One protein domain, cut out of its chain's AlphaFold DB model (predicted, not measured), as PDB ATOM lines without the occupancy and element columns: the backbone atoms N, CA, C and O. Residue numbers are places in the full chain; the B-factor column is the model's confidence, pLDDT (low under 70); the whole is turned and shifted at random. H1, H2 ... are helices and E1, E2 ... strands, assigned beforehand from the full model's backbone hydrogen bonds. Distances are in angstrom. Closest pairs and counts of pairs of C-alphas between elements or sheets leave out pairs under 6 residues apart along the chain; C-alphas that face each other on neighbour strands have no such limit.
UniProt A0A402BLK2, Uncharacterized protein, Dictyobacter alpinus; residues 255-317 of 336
ATOM      1  N   GLY A 255     155.402 156.007 111.927       62.25
ATOM      2  CA  GLY A 255     155.093 154.642 112.313       62.25
ATOM      3  C   GLY A 255     154.164 153.981 111.300       62.25
ATOM      4  O   GLY A 255     153.360 154.658 110.656       62.25
ATOM      5  N   TRP A 256     154.261 152.665 111.171       68.62
ATOM      6  CA  TRP A 256     153.416 151.863 110.297       68.62
ATOM      7  C   TRP A 256     152.608 150.854 111.112       68.62
ATOM      8  O   TRP A 256     152.980 150.458 112.223       68.62
ATOM      9  N   TYR A 257     151.465 150.466 110.557       66.19
ATOM     10  CA  TYR A 257     150.636 149.404 111.105       66.19
ATOM     11  C   TYR A 257     151.034 148.083 110.461       66.19
ATOM     12  O   TYR A 257     151.102 147.978 109.239       66.19
ATOM     13  N   GLU A 258     151.253 147.067 111.283       66.25
ATOM     14  CA  GLU A 258     151.412 145.696 110.824       66.25
ATOM     15  C   GLU A 258     150.291 144.853 111.415       66.25
ATOM     16  O   GLU A 258     150.099 144.800 112.634       66.25
ATOM     17  N   MET A 259     149.548 144.192 110.536       62.38
ATOM     18  CA  MET A 259     148.533 143.226 110.918       62.38
ATOM     19  C   MET A 259     149.123 141.828 110.783       62.38
ATOM     20  O   MET A 259     149.601 141.456 109.714       62.38
ATOM     21  N   TYR A 260     149.086 141.060 111.866       65.19
ATOM     22  CA  TYR A 260     149.545 139.677 111.871       65.19
ATOM     23  C   TYR A 260     148.420 138.742 112.272       65.19
ATOM     24  O   TYR A 260     147.732 138.974 113.268       65.19
ATOM     25  N   TYR A 261     148.302 137.645 111.536       66.00
ATOM     26  CA  TYR A 261     147.503 136.498 111.934       66.00
ATOM     27  C   TYR A 261     148.407 135.584 112.751       66.00
ATOM     28  O   TYR A 261     149.360 135.012 112.228       66.00
ATOM     29  N   ILE A 262     148.157 135.507 114.056       61.06
ATOM     30  CA  ILE A 262     148.860 134.558 114.919       61.06
ATOM     31  C   ILE A 262     147.918 133.389 115.143       61.06
ATOM     32  O   ILE A 262     146.849 133.562 115.729       61.06
ATOM     33  N   GLU A 263     148.344 132.212 114.702       65.44
ATOM     34  CA  GLU A 263     147.702 130.959 115.061       65.44
ATOM     35  C   GLU A 263     147.902 130.730 116.563       65.44
ATOM     36  O   GLU A 263     149.007 130.450 117.032       65.44
ATOM     37  N   LYS A 264     146.844 130.931 117.353       64.62
ATOM     38  CA  LYS A 264     146.858 130.560 118.768       64.62
ATOM     39  C   LYS A 264     146.069 129.282 118.958       64.62
ATOM     40  O   LYS A 264     144.840 129.307 118.982       64.62
ATOM     41  N   VAL A 265     146.809 128.202 119.170       73.75
ATOM     42  CA  VAL A 265     146.280 126.940 119.678       73.75
ATOM     43  C   VAL A 265     145.762 127.190 121.095       73.75
ATOM     44  O   VAL A 265     146.526 127.503 122.015       73.75
ATOM     45  N   GLN A 266     144.447 127.130 121.277       75.31
ATOM     46  CA  GLN A 266     143.843 127.130 122.599       75.31
ATOM     47  C   GLN A 266     144.010 125.742 123.193       75.31
ATOM     48  O   GLN A 266     143.417 124.776 122.734       75.31
ATOM     49  N   ILE A 267     144.835 125.662 124.234       82.62
ATOM     50  CA  ILE A 267     144.994 124.424 124.988       82.62
ATOM     51  C   ILE A 267     143.729 124.201 125.812       82.62
ATOM     52  O   ILE A 267     143.317 125.147 126.501       82.62
ATOM     53  N   SER A 268     143.164 122.994 125.785       84.06
ATOM     54  CA  SER A 268     141.967 122.654 126.559       84.06
ATOM     55  C   SER A 268     142.155 122.911 128.053       84.06
ATOM     56  O   SER A 268     143.265 122.838 128.598       84.06
ATOM     57  N   ARG A 269     141.069 123.277 128.745       84.81
ATOM     58  CA  ARG A 269     141.110 123.580 130.189       84.81
ATOM     59  C   ARG A 269     141.700 122.420 130.999       84.81
ATOM     60  O   ARG A 269     142.432 122.666 131.959       84.81
ATOM     61  N   GLU A 270     141.409 121.190 130.589       85.81
ATOM     62  CA  GLU A 270     141.930 119.969 131.202       85.81
ATOM     63  C   GLU A 270     143.422 119.796 130.909       85.81
ATOM     64  O   GLU A 270     144.206 119.710 131.853       85.81
ATOM     65  N   ALA A 271     143.857 119.895 129.647       85.25
ATOM     66  CA  ALA A 271     145.275 119.814 129.286       85.25
ATOM     67  C   ALA A 271     146.138 120.896 129.965       85.25
ATOM     68  O   ALA A 271     147.254 120.618 130.410       85.25
ATOM     69  N   ARG A 272     145.616 122.119 130.157       85.94
ATOM     70  CA  ARG A 272     146.318 123.170 130.928       85.94
ATOM     71  C   ARG A 272     146.573 122.778 132.378       85.94
ATOM     72  O   ARG A 272     147.565 123.231 132.949       85.94
ATOM     73  N   LYS A 273     145.678 121.999 132.991       88.25
ATOM     74  CA  LYS A 273     145.837 121.541 134.374       88.25
ATOM     75  C   LYS A 273     147.021 120.575 134.479       88.25
ATOM     76  O   LYS A 273     147.879 120.787 135.328       88.25
ATOM     77  N   TYR A 274     147.125 119.615 133.559       90.31
ATOM     78  CA  TYR A 274     148.249 118.671 133.496       90.31
ATOM     79  C   TYR A 274     149.585 119.368 133.222       90.31
ATOM     80  O   TYR A 274     150.547 119.149 133.957       90.31
ATOM     81  N   LEU A 275     149.620 120.296 132.259       87.50
ATOM     82  CA  LEU A 275     150.825 121.079 131.958       87.50
ATOM     83  C   LEU A 275     151.287 121.932 133.147       87.50
ATOM     84  O   LEU A 275     152.485 122.048 133.393       87.50
ATOM     85  N   ARG A 276     150.355 122.515 133.914       86.94
ATOM     86  CA  ARG A 276     150.687 123.300 135.116       86.94
ATOM     87  C   ARG A 276     151.246 122.428 136.240       86.94
ATOM     88  O   ARG A 276     152.081 122.893 137.008       86.94
ATOM     89  N   GLU A 277     150.784 121.187 136.335       92.06
ATOM     90  CA  GLU A 277     151.257 120.199 137.307       92.06
ATOM     91  C   GLU A 277     152.542 119.475 136.853       92.06
ATOM     92  O   GLU A 277     153.048 118.634 137.591       92.06
ATOM     93  N   GLY A 278     153.075 119.789 135.662       88.06
ATOM     94  CA  GLY A 278     154.268 119.146 135.100       88.06
ATOM     95  C   GLY A 278     154.059 117.677 134.721       88.06
ATOM     96  O   GLY A 278     155.025 116.921 134.657       88.06
ATOM     97  N   LYS A 279     152.806 117.260 134.512       90.12
ATOM     98  CA  LYS A 279     152.428 115.886 134.164       90.12
ATOM     99  C   LYS A 279     152.204 115.754 132.660       90.12
ATOM    100  O   LYS A 279     151.768 116.705 132.010       90.12
ATOM    101  N   GLU A 280     152.455 114.561 132.128       89.19
ATOM    102  CA  GLU A 280     152.082 114.228 130.752       89.19
ATOM    103  C   GLU A 280     150.555 114.248 130.592       89.19
ATOM    104  O   GLU A 280     149.815 113.858 131.499       89.19
ATOM    105  N   ILE A 281     150.091 114.752 129.447       88.25
ATOM    106  CA  ILE A 281     148.666 114.819 129.117       88.25
ATOM    107  C   ILE A 281     148.215 113.403 128.725       88.25
ATOM    108  O   ILE A 281     148.810 112.827 127.810       88.25
ATOM    109  N   PRO A 282     147.197 112.826 129.389       90.31
ATOM    110  CA  PRO A 282     146.653 111.524 129.019       90.31
ATOM    111  C   PRO A 282     146.195 111.483 127.550       90.31
ATOM    112  O   PRO A 282     145.628 112.468 127.077       90.31
ATOM    113  N   PRO A 283     146.360 110.349 126.843       87.62
ATOM    114  CA  PRO A 283     146.039 110.233 125.414       87.62
ATOM    115  C   PRO A 283     144.545 110.407 125.087       87.62
ATOM    116  O   PRO A 283     144.187 110.582 123.928       87.62
ATOM    117  N   GLU A 284     143.679 110.352 126.097       88.88
ATOM    118  CA  GLU A 284     142.226 110.521 125.984       88.88
ATOM    119  C   GLU A 284     141.794 111.997 125.977       88.88
ATOM    120  O   GLU A 284     140.668 112.306 125.589       88.88
ATOM    121  N   ILE A 285     142.670 112.911 126.409       84.81
ATOM    122  CA  ILE A 285     142.387 114.345 126.476       84.81
ATOM    123  C   ILE A 285     142.958 114.999 125.226       84.81
ATOM    124  O   ILE A 285     144.176 115.034 125.053       84.81
ATOM    125  N   ASP A 286     142.092 115.577 124.394       82.94
ATOM    126  CA  ASP A 286     142.553 116.413 123.290       82.94
ATOM    127  C   ASP A 286     143.250 117.665 123.865       82.94
ATOM    128  O   ASP A 286     142.629 118.462 124.592       82.94
ATOM    129  N   PRO A 287     144.559 117.852 123.610       80.00
ATOM    130  CA  PRO A 287     145.273 119.018 124.095       80.00
ATOM    131  C   PRO A 287     144.795 120.307 123.429       80.00
ATOM    132  O   PRO A 287     145.062 121.381 123.972       80.00
ATOM    133  N   ILE A 288     144.100 120.231 122.292       83.56
ATOM    134  CA  ILE A 288     143.714 121.379 121.479       83.56
ATOM    135  C   ILE A 288     142.193 121.538 121.514       83.56
ATOM    136  O   ILE A 288     141.445 120.762 120.944       83.56
ATOM    137  N   GLU A 289     141.728 122.598 122.167       79.00
ATOM    138  CA  GLU A 289     140.305 122.966 122.219       79.00
ATOM    139  C   GLU A 289     139.865 123.723 120.958       79.00
ATOM    140  O   GLU A 289     138.691 123.745 120.602       79.00
ATOM    141  N   GLY A 290     140.817 124.344 120.264       70.00
ATOM    142  CA  GLY A 290     140.576 125.030 119.006       70.00
ATOM    143  C   GLY A 290     141.765 125.871 118.568       70.00
ATOM    144  O   GLY A 290     142.697 126.135 119.332       70.00
ATOM    145  N   VAL A 291     141.720 126.324 117.323       59.03
ATOM    146  CA  VAL A 291     142.675 127.285 116.776       59.03
ATOM    147  C   VAL A 291     141.952 128.606 116.620       59.03
ATOM    148  O   VAL A 291     140.988 128.702 115.863       59.03
ATOM    149  N   VAL A 292     142.395 129.633 117.346       57.72
ATOM    150  CA  VAL A 292     141.786 130.953 117.209       57.72
ATOM    151  C   VAL A 292     142.660 131.837 116.346       57.72
ATOM    152  O   VAL A 292     143.741 132.267 116.760       57.72
ATOM    153  N   TYR A 293     142.134 132.150 115.170       55.81
ATOM    154  CA  TYR A 293     142.646 133.182 114.289       55.81
ATOM    155  C   TYR A 293     142.144 134.536 114.785       55.81
ATOM    156  O   TYR A 293     140.995 134.688 115.189       55.81
ATOM    157  N   GLY A 294     143.024 135.525 114.831       54.88
ATOM    158  CA  GLY A 294     142.597 136.886 115.104       54.88
ATOM    159  C   GLY A 294     143.629 137.872 114.585       54.88
ATOM    160  O   GLY A 294     144.822 137.660 114.835       54.88
ATOM    161  N   PRO A 295     143.205 138.934 113.883       57.81
ATOM    162  CA  PRO A 295     144.108 139.995 113.477       57.81
ATOM    163  C   PRO A 295     144.662 140.691 114.723       57.81
ATOM    164  O   PRO A 295     143.934 141.295 115.517       57.81
ATOM    165  N   TYR A 296     145.976 140.588 114.906       65.31
ATOM    166  CA  TYR A 296     146.711 141.371 115.887       65.31
ATOM    167  C   TYR A 296     147.307 142.581 115.191       65.31
ATOM    168  O   TYR A 296     148.155 142.444 114.307       65.31
ATOM    169  N   LEU A 297     146.877 143.765 115.615       63.22
ATOM    170  CA  LEU A 297     147.393 145.016 115.092       63.22
ATOM    171  C   LEU A 297     148.585 145.465 115.941       63.22
ATOM    172  O   LEU A 297     148.474 145.681 117.146       63.22
ATOM    173  N   LYS A 298     149.746 145.620 115.316       72.56
ATOM    174  CA  LYS A 298     150.924 146.225 115.937       72.56
ATOM    175  C   LYS A 298     151.170 147.577 115.295       72.56
ATOM    176  O   LYS A 298     151.193 147.687 114.073       72.56
ATOM    177  N   TYR A 299     151.360 148.595 116.119       68.19
ATOM    178  CA  TYR A 299     151.894 149.870 115.667       68.19
ATOM    179  C   TYR A 299     153.386 149.901 115.970       68.19
ATOM    180  O   TYR A 299     153.797 149.634 117.104       68.19
ATOM    181  N   ARG A 300     154.191 150.182 114.951       76.69
ATOM    182  CA  ARG A 300     155.647 150.275 115.052       76.69
ATOM    183  C   ARG A 300     156.096 151.653 114.642       76.69
ATOM    184  O   ARG A 300     155.554 152.191 113.687       76.69
ATOM    185  N   TRP A 301     157.081 152.206 115.333       74.50
ATOM    186  CA  TRP A 301     157.736 153.440 114.913       74.50
ATOM    187  C   TRP A 301     159.224 153.406 115.254       74.50
ATOM    188  O   TRP A 301     159.669 152.615 116.088       74.50
ATOM    189  N   GLN A 302     159.986 154.257 114.576       76.56
ATOM    190  CA  GLN A 302     161.400 154.504 114.832       76.56
ATOM    191  C   GLN A 302     161.571 156.006 115.037       76.56
ATOM    192  O   GLN A 302     161.062 156.777 114.227       76.56
ATOM    193  N   GLU A 303     162.256 156.404 116.107       62.03
ATOM    194  CA  GLU A 303     162.518 157.817 116.429       62.03
ATOM    195  C   GLU A 303     163.704 158.400 115.642       62.03
ATOM    196  O   GLU A 303     163.856 159.611 115.564       62.03
ATOM    197  N   GLU A 304     164.532 157.565 115.012       64.50
ATOM    198  CA  GLU A 304     165.639 157.990 114.152       64.50
ATOM    199  C   GLU A 304     165.816 156.991 113.002       64.50
ATOM    200  O   GLU A 304     165.432 155.823 113.113       64.50
ATOM    201  N   THR A 305     166.410 157.426 111.885       64.69
ATOM    202  CA  THR A 305     166.728 156.508 110.774       64.69
ATOM    203  C   THR A 305     167.764 155.494 111.262       64.69
ATOM    204  O   THR A 305     168.881 155.883 111.587       64.69
ATOM    205  N   ASN A 306     167.400 154.207 111.307       69.88
ATOM    206  CA  ASN A 306     168.167 153.114 111.934       69.88
ATOM    207  C   ASN A 306     168.231 153.145 113.477       69.88
ATOM    208  O   ASN A 306     169.070 152.462 114.066       69.88
ATOM    209  N   GLY A 307     167.354 153.905 114.135       69.88
ATOM    210  CA  GLY A 307     167.210 153.906 115.590       69.88
ATOM    211  C   GLY A 307     166.474 152.671 116.137       69.88
ATOM    212  O   GLY A 307     165.992 151.828 115.370       69.88
ATOM    213  N   PRO A 308     166.354 152.543 117.473       67.25
ATOM    214  CA  PRO A 308     165.577 151.475 118.093       67.25
ATOM    215  C   PRO A 308     164.120 151.509 117.613       67.25
ATOM    216  O   PRO A 308     163.483 152.561 117.537       67.25
ATOM    217  N   GLN A 309     163.589 150.332 117.278       77.25
ATOM    218  CA  GLN A 309     162.205 150.188 116.846       77.25
ATOM    219  C   GLN A 309     161.299 149.949 118.051       77.25
ATOM    220  O   GLN A 309     161.398 148.931 118.738       77.25
ATOM    221  N   TYR A 310     160.354 150.852 118.255       73.44
ATOM    222  CA  TYR A 310     159.342 150.731 119.289       73.44
ATOM    223  C   TYR A 310     158.110 150.032 118.723       73.44
ATOM    224  O   TYR A 310     157.751 150.204 117.557       73.44
ATOM    225  N   THR A 311     157.470 149.191 119.534       72.62
ATOM    226  CA  THR A 311     156.278 148.438 119.130       72.62
ATOM    227  C   THR A 311     155.225 148.502 120.221       72.62
ATOM    228  O   THR A 311     155.501 148.169 121.371       72.62
ATOM    229  N   ILE A 312     153.996 148.842 119.845       68.31
ATOM    230  CA  ILE A 312     152.813 148.694 120.689       68.31
ATOM    231  C   ILE A 312     151.887 147.671 120.051       68.31
ATOM    232  O   ILE A 312     151.513 147.783 118.883       68.31
ATOM    233  N   GLN A 313     151.514 146.662 120.834       69.69
ATOM    234  CA  GLN A 313     150.504 145.695 120.439       69.69
ATOM    235  C   GLN A 313     149.125 146.233 120.824       69.69
ATOM    236  O   GLN A 313     148.777 146.305 122.002       69.69
ATOM    237  N   MET A 314     148.352 146.610 119.813       60.56
ATOM    238  CA  MET A 314     146.922 146.858 119.942       60.56
ATOM    239  C   MET A 314     146.264 145.467 120.031       60.56
ATOM    240  O   MET A 314     146.753 144.511 119.426       60.56
ATOM    241  N   GLY A 315     145.247 145.303 120.877       60.19
ATOM    242  CA  GLY A 315     144.628 144.001 121.159       60.19
ATOM    243  C   GLY A 315     143.989 143.326 119.936       60.19
ATOM    244  O   GLY A 315     144.237 143.697 118.790       60.19
ATOM    245  N   ARG A 316     143.146 142.312 120.167       55.34
ATOM    246  CA  ARG A 316     142.336 141.749 119.077       55.34
ATOM    247  C   ARG A 316     141.443 142.850 118.510       55.34
ATOM    248  O   ARG A 316     140.711 143.480 119.266       55.34
ATOM    249  N   LEU A 317     141.497 143.055 117.198       52.62
ATOM    250  CA  LEU A 317     140.395 143.699 116.497       52.62
ATOM    251  C   LEU A 317     139.248 142.686 116.508       52.62
ATOM    252  O   LEU A 317     139.430 141.561 116.042       52.62
TER     253      LEU A 317
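AT A GLANCE: This is residues 255 to 317 of the 336 residues of an uncharacterized protein of Dictyobacter alpinus (UniProt A0A402BLK2). A long, thin antiparallel ribbon has a twisted three-stranded sheet, E1, E4 and E5, at one end and a two-stranded sheet, E2 and E3, toward the other, where helix H1 and a long loop make the tip. E1 runs on into E2 and E3 into E4, so that the two sheets follow each other along the ribbon. The printed part has 63 residues, with named elements in the order E1, E2, H1, E3, E4, E5; the larger sheet has the order E1, E4, E5, and both sheets are antiparallel. The class is mixed, and the whole is an extended rod, with a radius of gyration of the C-alphas of 17.9 A and spans of 54 by 23 by 14 A.

IN THESE COORDINATES: E4, residues 295 to 302, is 22.6 A long; E5, residues 309 to 316, is 21.7 A and ends at C-alpha 316 (142.336, 141.749, 119.077). E1, residues 256 to 261, is 16.5 A and begins at C-alpha 256 (153.416, 151.863, 110.297). E2 is residues 264 to 267, E3 residues 288 to 292, and H1 residues 269 to 276, 10.8 A.

HOW THE PARTS SIT: E4 is the inner strand, and the sheet is only just strongly twisted, its C-alphas up to 4.4 A off the best plane. E4 and E5 form a hairpin at 160 degrees; C-alphas 300 and 311 face each other at 4.5 A, and N 314 and O 297 are within hydrogen-bond range at 2.8 A. E1 is antiparallel to E4 at 150 degrees, with N 298 and O 258 at 2.8 A. E1 runs on into E2 at 42 degrees, and E3 into E4 at 56 degrees. E2 and E3 are antiparallel at 156 degrees, with N 266 and O 290 at 2.8 A. H1 and E3 are near each other, with 7 pairs of C-alphas within 10 A; H1 is not on the larger sheet. In H1 every O i to N i+4 pair is within hydrogen-bond range.

THE WHOLE: The two C-alphas farthest apart, those of Glu 284 and Thr 305, are 54.3 A apart. The printed part has no cut. The link from H1 to E3, 11 residues, is long. Mean pLDDT of the printed part is 73.4; 30 residues are under 70, among them 255 to 264 and 312 to 317.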